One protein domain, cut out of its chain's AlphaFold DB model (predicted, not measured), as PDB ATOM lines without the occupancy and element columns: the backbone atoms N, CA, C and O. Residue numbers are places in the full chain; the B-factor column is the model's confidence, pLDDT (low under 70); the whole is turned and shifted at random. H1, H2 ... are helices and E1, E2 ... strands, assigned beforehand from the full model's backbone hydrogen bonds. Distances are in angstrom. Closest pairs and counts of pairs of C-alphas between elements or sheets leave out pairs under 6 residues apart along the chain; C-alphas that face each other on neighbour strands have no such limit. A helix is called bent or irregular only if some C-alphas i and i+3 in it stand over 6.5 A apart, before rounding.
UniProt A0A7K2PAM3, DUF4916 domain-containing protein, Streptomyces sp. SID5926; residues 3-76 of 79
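AT A GLANCE: This is residues 3 to 76 of the 79 residues of the protein "DUF4916 domain-containing protein" of Streptomyces sp. SID5926 (UniProt A0A7K2PAM3). With little regular structure, the model is mostly loops, with one helix, H3, near the middle, a small strand hairpin, E1 and E2, and two short helices, H1 and H2, near H3. Residues 28 to 33 and 37 to 42 stick out. The printed part has 74 residues, in order E1, E2, H1, H2, H3, of mixed class, 29 in named elements; the sheet, E1 - E2, is antiparallel. It is only just loose, close to compact: radius of gyration of the C-alphas 13.8 A, spans 38 by 31 by 24 A.

IN THESE COORDINATES: E1, residues 3 to 5, begins at C-alpha 3 (198.436, 124.007, 167.412). E2 is residues 21 to 24, 10.0 A; H1 48 to 51; H2 54 to 57. H3, residues 61 to 74, 20.9 A, ends at C-alpha 74 (209.093, 123.842, 157.659); it is irregular, C-alphas 62 and 65 being 8.3 A apart.

HOW THE PARTS SIT: E1 and E2 form an antiparallel hairpin, 164 degrees; N 3 and O 23 are 2.9 A apart, within hydrogen-bond range. H2 and H3 are close but not clearly touching, closest C-alphas Arg 57 and Gly 65, 4.9 A; likewise H1 and H3, Pro 48 and Leu 72, 7.1 A. E2 and H3 are apart. H3 has 8 of 10 O i to N i+4 pairs within range; H1 and H2 are too short for any.

THE WHOLE: The farthest C-alphas, Thr 8 and Gly 32, are 39.7 A apart. The printed part has no cut; links E1 to E2 and E2 to H1 are long. No printed residue is under 70 in pLDDT.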
ATOM      1  N   ALA A   3     198.709 122.720 166.776       96.50
ATOM      2  CA  ALA A   3     198.436 124.007 167.412       96.50
ATOM      3  C   ALA A   3     197.288 123.862 168.415       96.50
ATOM      4  O   ALA A   3     196.205 123.400 168.063       96.50
ATOM      5  N   GLU A   4     197.535 124.251 169.663       97.38
ATOM      6  CA  GLU A   4     196.565 124.179 170.753       97.38
ATOM      7  C   GLU A   4     196.101 125.589 171.134       97.38
ATOM      8  O   GLU A   4     196.886 126.412 171.616       97.38
ATOM      9  N   TYR A   5     194.824 125.853 170.866       97.56
ATOM     10  CA  TYR A   5     194.144 127.131 171.037       97.56
ATOM     11  C   TYR A   5     193.371 127.128 172.350       97.56
ATOM     12  O   TYR A   5     192.626 126.187 172.628       97.56
ATOM     13  N   PHE A   6     193.493 128.203 173.126       98.00
ATOM     14  CA  PHE A   6     192.777 128.371 174.390       98.00
ATOM     15  C   PHE A   6     191.786 129.548 174.326       98.00
ATOM     16  O   PHE A   6     192.087 130.539 173.658       98.00
ATOM     17  N   PRO A   7     190.659 129.502 175.070       96.88
ATOM     18  CA  PRO A   7     189.781 130.662 175.275       96.88
ATOM     19  C   PRO A   7     190.438 131.786 176.074       96.88
ATOM     20  O   PRO A   7     190.133 132.964 175.885       96.88
ATOM     21  N   THR A   8     191.350 131.424 176.975       95.50
ATOM     22  CA  THR A   8     192.090 132.371 177.808       95.50
ATOM     23  C   THR A   8     193.319 132.866 177.058       95.50
ATOM     24  O   THR A   8     194.156 132.073 176.624       95.50
ATOM     25  N   HIS A   9     193.457 134.185 176.936       90.06
ATOM     26  CA  HIS A   9     194.643 134.798 176.343       90.06
ATOM     27  C   HIS A   9     195.918 134.472 177.140       90.06
ATOM     28  O   HIS A   9     195.894 134.385 178.367       90.06
ATOM     29  N   GLY A  10     197.049 134.356 176.440       87.75
ATOM     30  CA  GLY A  10     198.382 134.296 177.049       87.75
ATOM     31  C   GLY A  10     198.877 132.908 177.468       87.75
ATOM     32  O   GLY A  10     200.020 132.804 177.900       87.75
ATOM     33  N   VAL A  11     198.073 131.848 177.316       90.62
ATOM     34  CA  VAL A  11     198.515 130.460 177.578       90.62
ATOM     35  C   VAL A  11     199.456 129.968 176.473       90.62
ATOM     36  O   VAL A  11     200.520 129.419 176.742       90.62
ATOM     37  N   THR A  12     199.075 130.204 175.219       93.12
ATOM     38  CA  THR A  12     199.883 129.939 174.025       93.12
ATOM     39  C   THR A  12     199.760 131.131 173.066       93.12
ATOM     40  O   THR A  12     198.934 132.024 173.289       93.12
ATOM     41  N   PRO A  13     200.539 131.167 171.969       94.19
ATOM     42  CA  PRO A  13     200.317 132.128 170.888       94.19
ATOM     43  C   PRO A  13     198.983 131.941 170.142       94.19
ATOM     44  O   PRO A  13     198.661 132.766 169.289       94.19
ATOM     45  N   TYR A  14     198.237 130.866 170.419       96.25
ATOM     46  CA  TYR A  14     197.018 130.489 169.711       96.25
ATOM     47  C   TYR A  14     195.788 130.722 170.586       96.25
ATOM     48  O   TYR A  14     195.690 130.234 171.713       96.25
ATOM     49  N   HIS A  15     194.824 131.461 170.049       96.94
ATOM     50  CA  HIS A  15     193.638 131.881 170.790       96.94
ATOM     51  C   HIS A  15     192.376 131.602 169.984       96.94
ATOM     52  O   HIS A  15     192.272 132.016 168.830       96.94
ATOM     53  N   ASP A  16     191.428 130.896 170.596       97.38
ATOM     54  CA  ASP A  16     190.067 130.744 170.081       97.38
ATOM     55  C   ASP A  16     189.100 131.107 171.217       97.38
ATOM     56  O   ASP A  16     188.952 130.329 172.160       97.38
ATOM     57  N   PRO A  17     188.425 132.274 171.166       96.75
ATOM     58  CA  PRO A  17     187.557 132.729 172.254       96.75
ATOM     59  C   PRO A  17     186.340 131.824 172.481       96.75
ATOM     60  O   PRO A  17     185.646 131.974 173.484       96.75
ATOM     61  N   ARG A  18     186.042 130.914 171.548       97.25
ATOM     62  CA  ARG A  18     184.843 130.074 171.587       97.25
ATOM     63  C   ARG A  18     185.064 128.802 172.399       97.25
ATOM     64  O   ARG A  18     184.124 128.329 173.029       97.25
ATOM     65  N   GLN A  19     186.265 128.221 172.341       97.38
ATOM     66  CA  GLN A  19     186.545 126.890 172.892       97.38
ATOM     67  C   GLN A  19     188.046 126.588 172.988       97.38
ATOM     68  O   GLN A  19     188.871 127.224 172.340       97.38
ATOM     69  N   HIS A  20     188.389 125.565 173.772       97.81
ATOM     70  CA  HIS A  20     189.697 124.919 173.680       97.81
ATOM     71  C   HIS A  20     189.706 123.984 172.467       97.81
ATOM     72  O   HIS A  20     188.810 123.151 172.327       97.81
ATOM     73  N   ALA A  21     190.680 124.150 171.572       97.94
ATOM     74  CA  ALA A  21     190.756 123.399 170.324       97.94
ATOM     75  C   ALA A  21     192.186 122.961 170.013       97.94
ATOM     76  O   ALA A  21     193.130 123.746 170.100       97.94
ATOM     77  N   VAL A  22     192.335 121.711 169.578       97.56
ATOM     78  CA  VAL A  22     193.604 121.159 169.093       97.56
ATOM     79  C   VAL A  22     193.504 120.978 167.582       97.56
ATOM     80  O   VAL A  22     192.680 120.208 167.095       97.56
ATOM     81  N   SER A  23     194.345 121.695 166.841       97.25
ATOM     82  CA  SER A  23     194.383 121.677 165.380       97.25
ATOM     83  C   SER A  23     195.608 120.929 164.864       97.25
ATOM     84  O   SER A  23     196.740 121.193 165.277       97.25
ATOM     85  N   LEU A  24     195.382 120.016 163.920       97.88
ATOM     86  CA  LEU A  24     196.436 119.394 163.126       97.88
ATOM     87  C   LEU A  24     196.649 120.234 161.861       97.88
ATOM     88  O   LEU A  24     195.784 120.286 160.990       97.88
ATOM     89  N   ALA A  25     197.798 120.897 161.763       96.75
ATOM     90  CA  ALA A  25     198.121 121.797 160.661       96.75
ATOM     91  C   ALA A  25     199.039 121.133 159.625       96.75
ATOM     92  O   ALA A  25     200.097 120.589 159.974       96.75
ATOM     93  N   TYR A  26     198.661 121.262 158.351       97.12
ATOM     94  CA  TYR A  26     199.318 120.659 157.191       97.12
ATOM     95  C   TYR A  26     199.636 121.713 156.128       97.12
ATOM     96  O   TYR A  26     198.891 122.677 155.964       97.12
ATOM     97  N   VAL A  27     200.709 121.490 155.369       96.62
ATOM     98  CA  VAL A  27     200.935 122.178 154.095       96.62
ATOM     99  C   VAL A  27     200.381 121.284 152.998       96.62
ATOM    100  O   VAL A  27     200.811 120.140 152.861       96.62
ATOM    101  N   VAL A  28     199.417 121.795 152.236       96.75
ATOM    102  CA  VAL A  28     198.764 121.049 151.158       96.75
ATOM    103  C   VAL A  28     199.051 121.756 149.838       96.75
ATOM    104  O   VAL A  28     198.502 122.832 149.602       96.75
ATOM    105  N   PRO A  29     199.911 121.190 148.974       95.31
ATOM    106  CA  PRO A  29     200.069 121.682 147.614       95.31
ATOM    107  C   PRO A  29     198.743 121.553 146.865       95.31
ATOM    108  O   PRO A  29     198.121 120.489 146.887       95.31
ATOM    109  N   VAL A  30     198.320 122.623 146.196       94.81
ATOM    110  CA  VAL A  30     197.107 122.617 145.374       94.81
ATOM    111  C   VAL A  30     197.500 122.721 143.909       94.81
ATOM    112  O   VAL A  30     198.318 123.557 143.535       94.81
ATOM    113  N   THR A  31     196.919 121.853 143.085       94.06
ATOM    114  CA  THR A  31     197.045 121.891 141.628       94.06
ATOM    115  C   THR A  31     195.706 122.279 141.004       94.06
ATOM    116  O   THR A  31     194.645 121.896 141.497       94.06
ATOM    117  N   GLY A  32     195.756 123.035 139.907       92.25
ATOM    118  CA  GLY A  32     194.565 123.540 139.221       92.25
ATOM    119  C   GLY A  32     194.030 124.854 139.794       92.25
ATOM    120  O   GLY A  32     194.678 125.512 140.607       92.25
ATOM    121  N   ASP A  33     192.845 125.246 139.328       91.81
ATOM    122  CA  ASP A  33     192.255 126.544 139.648       91.81
ATOM    123  C   ASP A  33     191.581 126.550 141.025       91.81
ATOM    124  O   ASP A  33     190.696 125.739 141.316       91.81
ATOM    125  N   CYS A  34     191.924 127.544 141.845       93.69
ATOM    126  CA  CYS A  34     191.245 127.827 143.106       93.69
ATOM    127  C   CYS A  34     190.252 128.979 142.942       93.69
ATOM    128  O   CYS A  34     190.558 129.995 142.322       93.69
ATOM    129  N   ARG A  35     189.065 128.838 143.537       93.69
ATOM    130  CA  ARG A  35     188.063 129.910 143.632       93.69
ATOM    131  C   ARG A  35     187.548 130.009 145.068       93.69
ATOM    132  O   ARG A  35     187.367 128.952 145.683       93.69
ATOM    133  N   PRO A  36     187.288 131.221 145.588       94.12
ATOM    134  CA  PRO A  36     186.677 131.388 146.903       94.12
ATOM    135  C   PRO A  36     185.302 130.700 146.952       94.12
ATOM    136  O   PRO A  36     184.602 130.598 145.940       94.12
ATOM    137  N   ARG A  37     184.931 130.162 148.120       92.94
ATOM    138  CA  ARG A  37     183.661 129.452 148.350       92.94
ATOM    139  C   ARG A  37     183.065 129.819 149.707       92.94
ATOM    140  O   ARG A  37     183.798 130.192 150.617       92.94
ATOM    141  N   GLN A  38     181.756 129.589 149.844       93.31
ATOM    142  CA  GLN A  38     180.988 129.854 151.067       93.31
ATOM    143  C   GLN A  38     181.178 131.309 151.514       93.31
ATOM    144  O   GLN A  38     180.912 132.214 150.730       93.31
ATOM    145  N   ASP A  39     181.669 131.515 152.731       91.25
ATOM    146  CA  ASP A  39     181.803 132.832 153.347       91.25
ATOM    147  C   ASP A  39     183.123 133.531 152.967       91.25
ATOM    148  O   ASP A  39     183.389 134.646 153.414       91.25
ATOM    149  N   ALA A  40     183.972 132.898 152.144       92.75
ATOM    150  CA  ALA A  40     185.191 133.523 151.645       92.75
ATOM    151  C   ALA A  40     184.857 134.550 150.553       92.75
ATOM    152  O   ALA A  40     184.329 134.195 149.498       92.75
ATOM    153  N   LEU A  41     185.203 135.813 150.802       93.31
ATOM    154  CA  LEU A  41     184.996 136.904 149.846       93.31
ATOM    155  C   LEU A  41     185.988 136.853 148.678       93.31
ATOM    156  O   LEU A  41     185.615 137.167 147.552       93.31
ATOM    157  N   ASP A  42     187.236 136.455 148.941       92.81
ATOM    158  CA  ASP A  42     188.313 136.447 147.950       92.81
ATOM    159  C   ASP A  42     189.367 135.363 148.249       92.81
ATOM    160  O   ASP A  42     189.409 134.800 149.348       92.81
ATOM    161  N   LEU A  43     190.209 135.063 147.258       93.88
ATOM    162  CA  LEU A  43     191.377 134.195 147.365       93.88
ATOM    163  C   LEU A  43     192.571 134.851 146.671       93.88
ATOM    164  O   LEU A  43     192.567 135.052 145.459       93.88
ATOM    165  N   VAL A  44     193.625 135.104 147.444       93.56
ATOM    166  CA  VAL A  44     194.857 135.736 146.963       93.56
ATOM    167  C   VAL A  44     196.039 134.805 147.203       93.56
ATOM    168  O   VAL A  44     196.198 134.251 148.293       93.56
ATOM    169  N   TRP A  45     196.871 134.641 146.175       94.06
ATOM    170  CA  TRP A  45     198.157 133.957 146.278       94.06
ATOM    171  C   TRP A  45     199.247 134.973 146.607       94.06
ATOM    172  O   TRP A  45     199.337 136.009 145.956       94.06
ATOM    173  N   PHE A  46     200.077 134.652 147.595       95.69
ATOM    174  CA  PHE A  46     201.202 135.481 148.017       95.69
ATOM    175  C   PHE A  46     202.514 134.740 147.800       95.69
ATOM    176  O   PHE A  46     202.594 133.532 148.054       95.69
ATOM    177  N   ASP A  47     203.564 135.476 147.442       95.94
ATOM    178  CA  ASP A  47     204.920 134.967 147.610       95.94
ATOM    179  C   ASP A  47     205.243 134.793 149.108       95.94
ATOM    180  O   ASP A  47     204.756 135.563 149.945       95.94
ATOM    181  N   PRO A  48     206.117 133.843 149.503       95.44
ATOM    182  CA  PRO A  48     206.401 133.575 150.917       95.44
ATOM    183  C   PRO A  48     206.831 134.805 151.728       95.44
ATOM    184  O   PRO A  48     206.480 134.941 152.899       95.44
ATOM    185  N   ARG A  49     207.585 135.725 151.111       93.94
ATOM    186  CA  ARG A  49     208.044 136.960 151.766       93.94
ATOM    187  C   ARG A  49     206.909 137.958 151.984       93.94
ATOM    188  O   ARG A  49     206.892 138.628 153.011       93.94
ATOM    189  N   GLU A  50     205.976 138.045 151.043       96.12
ATOM    190  CA  GLU A  50     204.802 138.914 151.142       96.12
ATOM    191  C   GLU A  50     203.821 138.382 152.182       96.12
ATOM    192  O   GLU A  50     203.344 139.140 153.025       96.12
ATOM    193  N   ALA A  51     203.609 137.063 152.197       96.25
ATOM    194  CA  ALA A  51     202.771 136.384 153.182       96.25
ATOM    195  C   ALA A  51     203.268 136.596 154.627       96.25
ATOM    196  O   ALA A  51     202.485 136.565 155.576       96.25
ATOM    197  N   LEU A  52     204.575 136.828 154.802       95.88
ATOM    198  CA  LEU A  52     205.189 137.151 156.090       95.88
ATOM    199  C   LEU A  52     205.227 138.640 156.437       95.88
ATOM    200  O   LEU A  52     205.675 138.983 157.537       95.88
ATOM    201  N   SER A  53     204.796 139.517 155.533       96.19
ATOM    202  CA  SER A  53     204.740 140.948 155.813       96.19
ATOM    203  C   SER A  53     203.814 141.233 156.995       96.19
ATOM    204  O   SER A  53     202.836 140.521 157.231       96.19
ATOM    205  N   GLU A  54     204.119 142.293 157.746       94.81
ATOM    206  CA  GLU A  54     203.285 142.695 158.882       94.81
ATOM    207  C   GLU A  54     201.854 143.008 158.436       94.81
ATOM    208  O   GLU A  54     200.912 142.578 159.085       94.81
ATOM    209  N   ALA A  55     201.704 143.653 157.274       95.00
ATOM    210  CA  ALA A  55     200.406 143.988 156.696       95.00
ATOM    211  C   ALA A  55     199.521 142.759 156.426       95.00
ATOM    212  O   ALA A  55     198.306 142.857 156.528       95.00
ATOM    213  N   VAL A  56     200.106 141.606 156.080       95.56
ATOM    214  CA  VAL A  56     199.344 140.360 155.889       95.56
ATOM    215  C   VAL A  56     199.135 139.640 157.221       95.56
ATOM    216  O   VAL A  56     198.052 139.124 157.493       95.56
ATOM    217  N   ARG A  57     200.160 139.597 158.078       94.25
ATOM    218  CA  ARG A  57     200.107 138.863 159.351       94.25
ATOM    219  C   ARG A  57     199.210 139.526 160.396       94.25
ATOM    220  O   ARG A  57     198.669 138.793 161.224       94.25
ATOM    221  N   SER A  58     199.037 140.849 160.372       93.38
ATOM    222  CA  SER A  58     198.130 141.568 161.281       93.38
ATOM    223  C   SER A  58     196.667 141.178 161.076       93.38
ATOM    224  O   SER A  58     195.901 141.143 162.034       93.38
ATOM    225  N   GLU A  59     196.302 140.801 159.848       94.62
ATOM    226  CA  GLU A  59     194.945 140.385 159.477       94.62
ATOM    227  C   GLU A  59     194.658 138.911 159.806       94.62
ATOM    228  O   GLU A  59     193.560 138.414 159.564       94.62
ATOM    229  N   MET A  60     195.638 138.179 160.351       95.44
ATOM    230  CA  MET A  60     195.519 136.758 160.670       95.44
ATOM    231  C   MET A  60     195.141 136.554 162.146       95.44
ATOM    232  O   MET A  60     196.018 136.586 163.018       95.44
ATOM    233  N   PRO A  61     193.860 136.285 162.463       94.12
ATOM    234  CA  PRO A  61     193.402 136.169 163.842       94.12
ATOM    235  C   PRO A  61     193.923 134.897 164.522       94.12
ATOM    236  O   PRO A  61     194.416 133.965 163.882       94.12
ATOM    237  N   GLY A  62     193.794 134.845 165.850       94.56
ATOM    238  CA  GLY A  62     193.971 133.614 166.630       94.56
ATOM    239  C   GLY A  62     195.379 133.013 166.605       94.56
ATOM    240  O   GLY A  62     195.547 131.842 166.930       94.56
ATOM    241  N   GLY A  63     196.394 133.785 166.206       94.75
ATOM    242  CA  GLY A  63     197.773 133.306 166.093       94.75
ATOM    243  C   GLY A  63     198.102 132.636 164.754       94.75
ATOM    244  O   GLY A  63     199.183 132.061 164.608       94.75
ATOM    245  N   HIS A  64     197.228 132.730 163.745       96.38
ATOM    246  CA  HIS A  64     197.459 132.119 162.428       96.38
ATOM    247  C   HIS A  64     198.722 132.635 161.724       96.38
ATOM    248  O   HIS A  64     199.391 131.861 161.044       96.38
ATOM    249  N   GLY A  65     199.133 133.885 161.958       96.06
ATOM    250  CA  GLY A  65     200.406 134.400 161.439       96.06
ATOM    251  C   GLY A  65     201.643 133.691 162.011       96.06
ATOM    252  O   GLY A  65     202.663 133.580 161.329       96.06
ATOM    253  N   VAL A  66     201.572 133.179 163.248       95.12
ATOM    254  CA  VAL A  66     202.635 132.342 163.840       95.12
ATOM    255  C   VAL A  66     202.655 130.977 163.159       95.12
ATOM    256  O   VAL A  66     203.722 130.501 162.770       95.12
ATOM    257  N   LEU A  67     201.476 130.385 162.957       95.69
ATOM    258  CA  LEU A  67     201.327 129.092 162.294       95.69
ATOM    259  C   LEU A  67     201.829 129.134 160.843       95.69
ATOM    260  O   LEU A  67     202.559 128.239 160.419       95.69
ATOM    261  N   LEU A  68     201.513 130.202 160.104       96.38
ATOM    262  CA  LEU A  68     202.014 130.428 158.750       96.38
ATOM    263  C   LEU A  68     203.544 130.507 158.723       96.38
ATOM    264  O   LEU A  68     204.177 129.837 157.908       96.38
ATOM    265  N   LYS A  69     204.159 131.271 159.638       95.44
ATOM    266  CA  LYS A  69     205.625 131.352 159.732       95.44
ATOM    267  C   LYS A  69     206.253 129.980 159.982       95.44
ATOM    268  O   LYS A  69     207.246 129.645 159.344       95.44
ATOM    269  N   GLN A  70     205.667 129.178 160.872       95.88
ATOM    270  CA  GLN A  70     206.125 127.810 161.128       95.88
ATOM    271  C   GLN A  70     205.985 126.914 159.892       95.88
ATOM    272  O   GLN A  70     206.898 126.146 159.596       95.88
ATOM    273  N   ALA A  71     204.875 127.021 159.157       96.31
ATOM    274  CA  ALA A  71     204.649 126.259 157.934       96.31
ATOM    275  C   ALA A  71     205.680 126.604 156.850       96.31
ATOM    276  O   ALA A  71     206.285 125.703 156.276       96.31
ATOM    277  N   LEU A  72     205.934 127.895 156.622       96.44
ATOM    278  CA  LEU A  72     206.914 128.356 155.638       96.44
ATOM    279  C   LEU A  72     208.353 127.985 156.022       96.44
ATOM    280  O   LEU A  72     209.127 127.582 155.155       96.44
ATOM    281  N   ALA A  73     208.707 128.061 157.308       95.88
ATOM    282  CA  ALA A  73     210.000 127.581 157.796       95.88
ATOM    283  C   ALA A  73     210.153 126.065 157.593       95.88
ATOM    284  O   ALA A  73     211.199 125.597 157.149       95.88
ATOM    285  N   HIS A  74     209.090 125.293 157.843       95.56
ATOM    286  CA  HIS A  74     209.093 123.842 157.659       95.56
ATOM    287  C   HIS A  74     209.349 123.418 156.205       95.56
ATOM    288  O   HIS A  74     210.015 122.413 155.977       95.56
ATOM    289  N   VAL A  75     208.863 124.189 155.226       96.19
ATOM    290  CA  VAL A  75     209.107 123.930 153.795       96.19
ATOM    291  C   VAL A  75     210.354 124.634 153.242       96.19
ATOM    292  O   VAL A  75     210.576 124.624 152.036       96.19
ATOM    293  N   GLY A  76     211.181 125.240 154.101       95.56
ATOM    294  CA  GLY A  76     212.440 125.874 153.697       95.56
ATOM    295  C   GLY A  76     212.286 127.219 152.982       95.56
ATOM    296  O   GLY A  76     213.234 127.696 152.365       95.56
TER     297      GLY A  76